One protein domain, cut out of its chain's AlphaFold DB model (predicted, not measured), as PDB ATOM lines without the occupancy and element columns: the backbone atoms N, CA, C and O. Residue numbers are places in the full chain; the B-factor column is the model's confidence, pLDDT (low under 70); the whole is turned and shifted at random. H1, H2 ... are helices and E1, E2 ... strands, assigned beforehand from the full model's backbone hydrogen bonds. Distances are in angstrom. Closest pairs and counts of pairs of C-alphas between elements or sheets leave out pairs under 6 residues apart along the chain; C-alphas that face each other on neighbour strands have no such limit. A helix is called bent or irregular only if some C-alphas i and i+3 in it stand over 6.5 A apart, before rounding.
ATOM      1  N   GLN A   2      81.516 101.566  88.753       59.03
ATOM      2  CA  GLN A   2      82.980 101.714  88.611       59.03
ATOM      3  C   GLN A   2      83.794 100.418  88.830       59.03
ATOM      4  O   GLN A   2      84.825 100.209  88.200       59.03
ATOM      5  N   LEU A   3      83.306  99.494  89.668       58.78
ATOM      6  CA  LEU A   3      83.983  98.216  89.947       58.78
ATOM      7  C   LEU A   3      84.117  97.312  88.709       58.78
ATOM      8  O   LEU A   3      85.122  96.619  88.562       58.78
ATOM      9  N   ARG A   4      83.136  97.336  87.794       55.47
ATOM     10  CA  ARG A   4      83.194  96.539  86.556       55.47
ATOM     11  C   ARG A   4      84.286  97.043  85.615       55.47
ATOM     12  O   ARG A   4      85.033  96.221  85.094       55.47
ATOM     13  N   GLU A   5      84.437  98.356  85.470       57.75
ATOM     14  CA  GLU A   5      85.473  98.963  84.622       57.75
ATOM     15  C   GLU A   5      86.886  98.709  85.157       57.75
ATOM     16  O   GLU A   5      87.777  98.335  84.394       57.75
ATOM     17  N   ILE A   6      87.080  98.828  86.475       60.56
ATOM     18  CA  ILE A   6      88.366  98.532  87.123       60.56
ATOM     19  C   ILE A   6      88.700  97.039  86.979       60.56
ATOM     20  O   ILE A   6      89.801  96.686  86.554       60.56
ATOM     21  N   SER A   7      87.732  96.152  87.233       56.91
ATOM     22  CA  SER A   7      87.932  94.703  87.091       56.91
ATOM     23  C   SER A   7      88.212  94.266  85.645       56.91
ATOM     24  O   SER A   7      88.957  93.312  85.429       56.91
ATOM     25  N   GLY A   8      87.663  94.984  84.656       58.97
ATOM     26  CA  GLY A   8      87.903  94.737  83.234       58.97
ATOM     27  C   GLY A   8      89.324  95.085  82.785       58.97
ATOM     28  O   GLY A   8      89.853  94.425  81.897       58.97
ATOM     29  N   ARG A   9      89.970  96.072  83.422       60.84
ATOM     30  CA  ARG A   9      91.367  96.448  83.135       60.84
ATOM     31  C   ARG A   9      92.387  95.573  83.861       60.84
ATOM     32  O   ARG A   9      93.464  95.335  83.324       60.84
ATOM     33  N   LEU A  10      92.050  95.088  85.057       61.38
ATOM     34  CA  LEU A  10      92.973  94.308  85.889       61.38
ATOM     35  C   LEU A  10      93.062  92.833  85.479       61.38
ATOM     36  O   LEU A  10      94.158  92.283  85.474       61.38
ATOM     37  N   ARG A  11      91.958  92.198  85.059       63.34
ATOM     38  CA  ARG A  11      91.966  90.789  84.608       63.34
ATOM     39  C   ARG A  11      93.001  90.462  83.528       63.34
ATOM     40  O   ARG A  11      93.752  89.515  83.738       63.34
ATOM     41  N   PRO A  12      93.105  91.209  82.415       66.62
ATOM     42  CA  PRO A  12      94.096  90.887  81.392       66.62
ATOM     43  C   PRO A  12      95.532  91.066  81.902       66.62
ATOM     44  O   PRO A  12      96.417  90.310  81.519       66.62
ATOM     45  N   GLN A  13      95.778  92.021  82.806       67.25
ATOM     46  CA  GLN A  13      97.101  92.192  83.417       67.25
ATOM     47  C   GLN A  13      97.445  91.025  84.351       67.25
ATOM     48  O   GLN A  13      98.578  90.547  84.332       67.25
ATOM     49  N   MET A  14      96.460  90.528  85.104       63.06
ATOM     50  CA  MET A  14      96.606  89.348  85.957       63.06
ATOM     51  C   MET A  14      96.840  88.078  85.137       63.06
ATOM     52  O   MET A  14      97.778  87.358  85.439       63.06
ATOM     53  N   GLU A  15      96.094  87.843  84.054       66.25
ATOM     54  CA  GLU A  15      96.337  86.693  83.169       66.25
ATOM     55  C   GLU A  15      97.721  86.745  82.511       66.25
ATOM     56  O   GLU A  15      98.358  85.711  82.319       66.25
ATOM     57  N   ILE A  16      98.223  87.933  82.160       67.31
ATOM     58  CA  ILE A  16      99.584  88.089  81.626       67.31
ATOM     59  C   ILE A  16     100.625  87.788  82.707       67.31
ATOM     60  O   ILE A  16     101.620  87.120  82.420       67.31
ATOM     61  N   ALA A  17     100.412  88.272  83.931       58.94
ATOM     62  CA  ALA A  17     101.292  87.999  85.062       58.94
ATOM     63  C   ALA A  17     101.287  86.506  85.431       58.94
ATOM     64  O   ALA A  17     102.349  85.923  85.620       58.94
ATOM     65  N   GLU A  18     100.120  85.869  85.429       57.72
ATOM     66  CA  GLU A  18      99.933  84.449  85.716       57.72
ATOM     67  C   GLU A  18     100.528  83.574  84.608       57.72
ATOM     68  O   GLU A  18     101.297  82.664  84.887       57.72
ATOM     69  N   ARG A  19     100.314  83.907  83.329       58.91
ATOM     70  CA  ARG A  19     100.989  83.221  82.210       58.91
ATOM     71  C   ARG A  19     102.504  83.388  82.257       58.91
ATOM     72  O   ARG A  19     103.218  82.460  81.879       58.91
ATOM     73  N   LYS A  20     103.009  84.546  82.694       57.34
ATOM     74  CA  LYS A  20     104.444  84.741  82.937       57.34
ATOM     75  C   LYS A  20     104.919  83.850  84.085       57.34
ATOM     76  O   LYS A  20     105.890  83.137  83.883       57.34
ATOM     77  N   ALA A  21     104.212  83.820  85.212       57.59
ATOM     78  CA  ALA A  21     104.551  82.994  86.370       57.59
ATOM     79  C   ALA A  21     104.539  81.491  86.043       57.59
ATOM     80  O   ALA A  21     105.512  80.793  86.311       57.59
ATOM     81  N   THR A  22     103.505  80.998  85.360       54.69
ATOM     82  CA  THR A  22     103.397  79.591  84.943       54.69
ATOM     83  C   THR A  22     104.497  79.199  83.957       54.69
ATOM     84  O   THR A  22     105.010  78.084  84.016       54.69
ATOM     85  N   ARG A  23     104.919  80.115  83.073       53.91
ATOM     86  CA  ARG A  23     106.062  79.890  82.171       53.91
ATOM     87  C   ARG A  23     107.400  79.854  82.917       53.91
ATOM     88  O   ARG A  23     108.326  79.212  82.435       53.91
ATOM     89  N   THR A  24     107.481  80.508  84.072       53.88
ATOM     90  CA  THR A  24     108.637  80.492  84.979       53.88
ATOM     91  C   THR A  24     108.652  79.252  85.889       53.88
ATOM     92  O   THR A  24     109.724  78.816  86.284       53.88
ATOM     93  N   CYS A  25     107.497  78.632  86.176       51.72
ATOM     94  CA  CYS A  25     107.376  77.439  87.035       51.72
ATOM     95  C   CYS A  25     107.793  76.107  86.387       51.72
ATOM     96  O   CYS A  25     107.770  75.075  87.057       51.72
ATOM     97  N   ALA A  26     108.155  76.079  85.103       59.69
ATOM     98  CA  ALA A  26     108.797  74.891  84.552       59.69
ATOM     99  C   ALA A  26     110.201  74.790  85.155       59.69
ATOM    100  O   ALA A  26     111.015  75.684  84.928       59.69
ATOM    101  N   THR A  27     110.481  73.723  85.913       67.88
ATOM    102  CA  THR A  27     111.817  73.470  86.467       67.88
ATOM    103  C   THR A  27     112.852  73.610  85.346       67.88
ATOM    104  O   THR A  27     112.777  72.855  84.370       67.88
ATOM    105  N   PRO A  28     113.782  74.578  85.434       74.25
ATOM    106  CA  PRO A  28     114.769  74.800  84.388       74.25
ATOM    107  C   PRO A  28     115.604  73.534  84.166       74.25
ATOM    108  O   PRO A  28     115.988  72.869  85.129       74.25
ATOM    109  N   ASP A  29     115.904  73.195  82.908       80.44
ATOM    110  CA  ASP A  29     116.793  72.069  82.595       80.44
ATOM    111  C   ASP A  29     118.167  72.315  83.244       80.44
ATOM    112  O   ASP A  29     118.819  73.295  82.885       80.44
ATOM    113  N   PRO A  30     118.644  71.464  84.173       85.06
ATOM    114  CA  PRO A  30     119.907  71.686  84.871       85.06
ATOM    115  C   PRO A  30     121.137  71.446  83.987       85.06
ATOM    116  O   PRO A  30     122.259  71.749  84.405       85.06
ATOM    117  N   LYS A  31     120.968  70.878  82.786       88.19
ATOM    118  CA  LYS A  31     122.073  70.520  81.893       88.19
ATOM    119  C   LYS A  31     123.016  71.689  81.568       88.19
ATOM    120  O   LYS A  31     124.215  71.490  81.721       88.19
ATOM    121  N   PRO A  32     122.562  72.903  81.200       86.50
ATOM    122  CA  PRO A  32     123.463  74.004  80.856       86.50
ATOM    123  C   PRO A  32     124.364  74.431  82.019       86.50
ATOM    124  O   PRO A  32     125.539  74.721  81.812       86.50
ATOM    125  N   LEU A  33     123.830  74.443  83.247       88.81
ATOM    126  CA  LEU A  33     124.626  74.731  84.441       88.81
ATOM    127  C   LEU A  33     125.622  73.598  84.714       88.81
ATOM    128  O   LEU A  33     126.783  73.858  85.009       88.81
ATOM    129  N   ARG A  34     125.191  72.342  84.573       89.25
ATOM    130  CA  ARG A  34     126.066  71.178  84.744       89.25
ATOM    131  C   ARG A  34     127.219  71.184  83.743       89.25
ATOM    132  O   ARG A  34     128.363  71.083  84.166       89.25
ATOM    133  N   ASP A  35     126.928  71.355  82.458       88.50
ATOM    134  CA  ASP A  35     127.925  71.387  81.385       88.50
ATOM    135  C   ASP A  35     128.965  72.491  81.652       88.50
ATOM    136  O   ASP A  35     130.168  72.254  81.535       88.50
ATOM    137  N   LEU A  36     128.512  73.665  82.114       90.44
ATOM    138  CA  LEU A  36     129.383  74.769  82.517       90.44
ATOM    139  C   LEU A  36     130.294  74.398  83.701       90.44
ATOM    140  O   LEU A  36     131.497  74.642  83.640       90.44
ATOM    141  N   LEU A  37     129.736  73.802  84.760       89.50
ATOM    142  CA  LEU A  37     130.468  73.439  85.982       89.50
ATOM    143  C   LEU A  37     131.427  72.257  85.787       89.50
ATOM    144  O   LEU A  37     132.408  72.141  86.514       89.50
ATOM    145  N   THR A  38     131.158  71.383  84.817       90.44
ATOM    146  CA  THR A  38     132.039  70.250  84.481       90.44
ATOM    147  C   THR A  38     133.230  70.639  83.605       90.44
ATOM    148  O   THR A  38     134.118  69.817  83.379       90.44
ATOM    149  N   ASN A  39     133.273  71.874  83.099       90.12
ATOM    150  CA  ASN A  39     134.384  72.344  82.284       90.12
ATOM    151  C   ASN A  39     135.613  72.671  83.151       90.12
ATOM    152  O   ASN A  39     135.491  73.266  84.218       90.12
ATOM    153  N   ALA A  40     136.811  72.351  82.654       85.50
ATOM    154  CA  ALA A  40     138.073  72.676  83.323       85.50
ATOM    155  C   ALA A  40     138.290  74.193  83.508       85.50
ATOM    156  O   ALA A  40     138.981  74.606  84.436       85.50
ATOM    157  N   SER A  41     137.696  75.020  82.638       93.31
ATOM    158  CA  SER A  41     137.694  76.480  82.738       93.31
ATOM    159  C   SER A  41     136.275  77.027  82.577       93.31
ATOM    160  O   SER A  41     135.780  77.236  81.463       93.31
ATOM    161  N   ILE A  42     135.628  77.311  83.708       92.69
ATOM    162  CA  ILE A  42     134.275  77.885  83.764       92.69
ATOM    163  C   ILE A  42     134.224  79.228  83.021       92.69
ATOM    164  O   ILE A  42     133.281  79.492  82.280       92.69
ATOM    165  N   GLN A  43     135.249  80.068  83.173       90.31
ATOM    166  CA  GLN A  43     135.315  81.394  82.557       90.31
ATOM    167  C   GLN A  43     135.347  81.300  81.028       90.31
ATOM    168  O   GLN A  43     134.629  82.033  80.346       90.31
ATOM    169  N   THR A  44     136.145  80.378  80.482       90.81
ATOM    170  CA  THR A  44     136.228  80.161  79.031       90.81
ATOM    171  C   THR A  44     134.919  79.596  78.490       90.81
ATOM    172  O   THR A  44     134.411  80.092  77.485       90.81
ATOM    173  N   ALA A  45     134.341  78.607  79.175       91.69
ATOM    174  CA  ALA A  45     133.063  78.020  78.787       91.69
ATOM    175  C   ALA A  45     131.925  79.054  78.814       91.69
ATOM    176  O   ALA A  45     131.167  79.159  77.853       91.69
ATOM    177  N   TRP A  46     131.854  79.891  79.854       92.88
ATOM    178  CA  TRP A  46     130.895  80.994  79.943       92.88
ATOM    179  C   TRP A  46     131.055  82.004  78.800       92.88
ATOM    180  O   TRP A  46     130.067  82.440  78.202       92.88
ATOM    181  N   ALA A  47     132.298  82.367  78.472       93.62
ATOM    182  CA  ALA A  47     132.587  83.309  77.397       93.62
ATOM    183  C   ALA A  47     132.124  82.787  76.025       93.62
ATOM    184  O   ALA A  47     131.651  83.580  75.212       93.62
ATOM    185  N   GLN A  48     132.200  81.473  75.797       94.19
ATOM    186  CA  GLN A  48     131.768  80.822  74.555       94.19
ATOM    187  C   GLN A  48     130.248  80.658  74.428       94.19
ATOM    188  O   GLN A  48     129.754  80.474  73.316       94.19
ATOM    189  N   LEU A  49     129.492  80.738  75.529       92.69
ATOM    190  CA  LEU A  49     128.032  80.710  75.470       92.69
ATOM    191  C   LEU A  49     127.495  81.958  74.766       92.69
ATOM    192  O   LEU A  49     127.880  83.090  75.080       92.69
ATOM    193  N   ASP A  50     126.532  81.745  73.871       93.50
ATOM    194  CA  ASP A  50     125.717  82.816  73.317       93.50
ATOM    195  C   ASP A  50     124.769  83.397  74.384       93.50
ATOM    196  O   ASP A  50     124.611  82.870  75.491       93.50
ATOM    197  N   VAL A  51     124.102  84.510  74.062       89.06
ATOM    198  CA  VAL A  51     123.190  85.191  75.001       89.06
ATOM    199  C   VAL A  51     122.080  84.251  75.493       89.06
ATOM    200  O   VAL A  51     121.684  84.319  76.656       89.06
ATOM    201  N   ARG A  52     121.601  83.335  74.638       88.00
ATOM    202  CA  ARG A  52     120.580  82.344  75.012       88.00
ATOM    203  C   ARG A  52     121.124  81.306  75.992       88.00
ATOM    204  O   ARG A  52     120.433  80.975  76.951       88.00
ATOM    205  N   GLY A  53     122.339  80.808  75.778       89.62
ATOM    206  CA  GLY A  53     123.024  79.888  76.680       89.62
ATOM    207  C   GLY A  53     123.266  80.510  78.050       89.62
ATOM    208  O   GLY A  53     122.894  79.919  79.061       89.62
ATOM    209  N   ARG A  54     123.777  81.747  78.087       91.38
ATOM    210  CA  ARG A  54     123.967  82.500  79.339       91.38
ATOM    211  C   ARG A  54     122.649  82.704  80.080       91.38
ATOM    212  O   ARG A  54     122.580  82.464  81.280       91.38
ATOM    213  N   ARG A  55     121.584  83.070  79.358       87.62
ATOM    214  CA  ARG A  55     120.242  83.225  79.935       87.62
ATOM    215  C   ARG A  55     119.737  81.931  80.580       87.62
ATOM    216  O   ARG A  55     119.249  81.991  81.698       87.62
ATOM    217  N   ARG A  56     119.893  80.779  79.921       87.81
ATOM    218  CA  ARG A  56     119.475  79.481  80.484       87.81
ATOM    219  C   ARG A  56     120.211  79.142  81.776       87.81
ATOM    220  O   ARG A  56     119.594  78.650  82.707       87.81
ATOM    221  N   VAL A  57     121.513  79.420  81.848       90.06
ATOM    222  CA  VAL A  57     122.284  79.206  83.083       90.06
ATOM    223  C   VAL A  57     121.748  80.081  84.222       90.06
ATOM    224  O   VAL A  57     121.573  79.583  85.329       90.06
ATOM    225  N   LEU A  58     121.434  81.354  83.952       88.88
ATOM    226  CA  LEU A  58     120.835  82.252  84.948       88.88
ATOM    227  C   LEU A  58     119.444  81.774  85.393       88.88
ATOM    228  O   LEU A  58     119.155  81.783  86.584       88.88
ATOM    229  N   GLU A  59     118.622  81.291  84.460       85.12
ATOM    230  CA  GLU A  59     117.305  80.718  84.764       85.12
ATOM    231  C   GLU A  59     117.421  79.502  85.701       85.12
ATOM    232  O   GLU A  59     116.675  79.416  86.672       85.12
ATOM    233  N   VAL A  60     118.395  78.606  85.484       88.06
ATOM    234  CA  VAL A  60     118.655  77.455  86.378       88.06
ATOM    235  C   VAL A  60     119.088  77.895  87.776       88.06
ATOM    236  O   VAL A  60     118.708  77.271  88.762       88.06
ATOM    237  N   LEU A  61     119.859  78.978  87.874       87.12
ATOM    238  CA  LEU A  61     120.272  79.573  89.148       87.12
ATOM    239  C   LEU A  61     119.159  80.382  89.825       87.12
ATOM    240  O   LEU A  61     119.390  80.967  90.880       87.12
ATOM    241  N   ASN A  62     117.965  80.424  89.227       86.38
ATOM    242  CA  ASN A  62     116.843  81.228  89.692       86.38
ATOM    243  C   ASN A  62     117.209  82.724  89.814       86.38
ATOM    244  O   ASN A  62     116.737  83.435  90.703       86.38
ATOM    245  N   LEU A  63     118.090  83.193  88.923       86.31
ATOM    246  CA  LEU A  63     118.478  84.592  88.772       86.31
ATOM    247  C   LEU A  63     117.594  85.264  87.726       86.31
ATOM    248  O   LEU A  63     117.443  84.786  86.599       86.31
ATOM    249  N   SER A  64     117.063  86.426  88.084       82.44
ATOM    250  CA  SER A  64     116.310  87.287  87.182       82.44
ATOM    251  C   SER A  64     117.155  88.489  86.766       82.44
ATOM    252  O   SER A  64     117.905  89.047  87.564       82.44
ATOM    253  N   VAL A  65     117.051  88.871  85.491       83.19
ATOM    254  CA  VAL A  65     117.682  90.076  84.944       83.19
ATOM    255  C   VAL A  65     116.586  90.958  84.371       83.19
ATOM    256  O   VAL A  65     115.886  90.553  83.436       83.19
ATOM    257  N   SER A  66     116.449  92.153  84.928       83.94
ATOM    258  CA  SER A  66     115.436  93.133  84.552       83.94
ATOM    259  C   SER A  66     116.106  94.404  84.054       83.94
ATOM    260  O   SER A  66     117.071  94.882  84.643       83.94
ATOM    261  N   LEU A  67     115.581  94.950  82.959       82.94
ATOM    262  CA  LEU A  67     115.982  96.261  82.466       82.94
ATOM    263  C   LEU A  67     115.030  97.301  83.046       82.94
ATOM    264  O   LEU A  67     113.815  97.208  82.847       82.94
ATOM    265  N   LEU A  68     115.577  98.267  83.774       82.94
ATOM    266  CA  LEU A  68     114.834  99.414  84.266       82.94
ATOM    267  C   LEU A  68     114.493 100.360  83.106       82.94
ATOM    268  O   LEU A  68     115.158 100.341  82.068       82.94
ATOM    269  N   PRO A  69     113.445 101.191  83.253       78.75
ATOM    270  CA  PRO A  69     113.136 102.216  82.268       78.75
ATOM    271  C   PRO A  69     114.340 103.144  82.064       78.75
ATOM    272  O   PRO A  69     114.691 103.916  82.956       78.75
ATOM    273  N   GLU A  77     123.093 102.351  80.301       80.88
ATOM    274  CA  GLU A  77     123.947 102.400  81.477       80.88
ATOM    275  C   GLU A  77     123.835 101.068  82.226       80.88
ATOM    276  O   GLU A  77     122.727 100.564  82.422       80.88
ATOM    277  N   PRO A  78     124.945 100.473  82.697       81.75
ATOM    278  CA  PRO A  78     124.886  99.265  83.519       81.75
ATOM    279  C   PRO A  78     123.999  99.414  84.765       81.75
ATOM    280  O   PRO A  78     123.465  98.423  85.254       81.75
ATOM    281  N   THR A  79     123.813 100.644  85.258       83.12
ATOM    282  CA  THR A  79     122.906 100.971  86.370       83.12
ATOM    283  C   THR A  79     121.434 100.724  86.055       83.12
ATOM    284  O   THR A  79     120.630 100.609  86.975       83.12
ATOM    285  N   ASP A  80     121.077 100.611  84.777       85.88
ATOM    286  CA  ASP A  80     119.719 100.312  84.334       85.88
ATOM    287  C   ASP A  80     119.429  98.801  84.329       85.88
ATOM    288  O   ASP A  80     118.351  98.372  83.914       85.88
ATOM    289  N   VAL A  81     120.373  97.970  84.782       85.06
ATOM    290  CA  VAL A  81     120.209  96.520  84.899       85.06
ATOM    291  C   VAL A  81     120.097  96.126  86.358       85.06
ATOM    292  O   VAL A  81     121.023  96.305  87.144       85.06
ATOM    293  N   VAL A  82     118.974  95.511  86.701       86.44
ATOM    294  CA  VAL A  82     118.758  94.897  88.008       86.44
ATOM    295  C   VAL A  82     118.921  93.392  87.870       86.44
ATOM    296  O   VAL A  82     118.304  92.766  87.005       86.44
ATOM    297  N   ILE A  83     119.774  92.818  88.718       85.81
ATOM    298  CA  ILE A  83     119.992  91.376  88.818       85.81
ATOM    299  C   ILE A  83     119.586  90.949  90.222       85.81
ATOM    300  O   ILE A  83     120.189  91.382  91.202       85.81
ATOM    301  N   GLU A  84     118.572  90.099  90.310       85.94
ATOM    302  CA  GLU A  84     117.997  89.650  91.577       85.94
ATOM    303  C   GLU A  84     117.962  88.127  91.631       85.94
ATOM    304  O   GLU A  84     117.550  87.466  90.672       85.94
ATOM    305  N   TRP A  85     118.361  87.575  92.776       81.94
ATOM    306  CA  TRP A  85     118.039  86.197  93.131       81.94
ATOM    307  C   TRP A  85     116.552  86.125  93.444       81.94
ATOM    308  O   TRP A  85     116.044  86.939  94.218       81.94
ATOM    309  N   ALA A  86     115.849  85.152  92.874       73.38
ATOM    310  CA  ALA A  86     114.502  84.870  93.332       73.38
ATOM    311  C   ALA A  86     114.547  84.523  94.832       73.38
ATOM    312  O   ALA A  86     115.474  83.832  95.273       73.38
TER     313      ALA A  86
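AT A GLANCE: This is residues 2 to 69 and 77 to 86 of the 91 residues of an uncharacterized protein of Euzebya sp. DY32-46 (UniProt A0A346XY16). What does the model look like? One long helix, H1, is an arm whose residues 2 to 23 stick out from a small body, which holds three short helices, H2, H3 and H4, and a ribbon of two antiparallel strands, E1 and E2. In the body H2 crosses H4, H3 follows H2 round a corner, and the ribbon begins close after H4. What is it built of? The printed part has 78 residues, with four named helices and then two named strands in the order H1, H2, H3, H4, E1, E2, and its class is mostly helix. How far does it reach? It is only just extended, close to loose, with a radius of gyration of the C-alphas of 17.7 A, and it spans 62 by 32 by 19 A, only just elongated.

IN THESE COORDINATES: Where does the first helix run? H1, residues 2 to 24, goes from C-alpha 2 at (82.980, 101.714, 88.611) to C-alpha 24 at (108.637, 80.492, 84.979), 33.5 A. It has a kink of 27 degrees near residue 10 and is neither bent nor irregular, but only just: C-alphas 9 and 12 are 6.4 A apart. Which elements follow? H2 is residues 31 to 37, 9.8 A; H3 is residues 42 to 48, 10.0 A; H4 is residues 51 to 60, 14.5 A. E1, residues 63 to 67, measures 13.5 A, and E2, residues 81 to 85, measures 13.4 A and ends at C-alpha 85 at (118.039, 86.197, 93.131).

HOW THE PARTS SIT: What does H1 meet? H1 touches no helix, and it is apart from E1 and E2. How do the short helices stand? H2 and H4 touch, about perpendicular at 87 degrees, with Leu 33 and Val 57 their closest C-alphas at 5.2 A. H2 and H3 only just touch, with 3 pairs of C-alphas within 8 A, and only at the corner by their link; the closest C-alphas are those of Leu 36 and Ile 42, 5.9 A. H3 and H4 are close but not clearly touching, their closest C-alphas being those of Trp 46 and Arg 54, 7.1 A. How do the strands pair? E1 and E2 are antiparallel neighbours at 158 degrees, with N 64 and O 84 at 2.8 A and N 82 and O 66 at 2.9 A, within hydrogen-bond range. What of the helix backbones? Every O i to N i+4 pair is within hydrogen-bond range in H2, H3 and H4, and 17 of 19 are in H1.

THE WHOLE: How large is it? The two C-alphas farthest apart are those of Gln 2 and Ala 40, 62.5 A. Is the printed part cut? Residues 70 to 76 are not printed, and C-alphas 69 and 77 are 10.8 A apart across the cut. Is any link long? Of the links that are printed whole, none is long. Where is confidence low? Residues 2 to 27 are under 70, and the mean pLDDT of the printed part is 77.9.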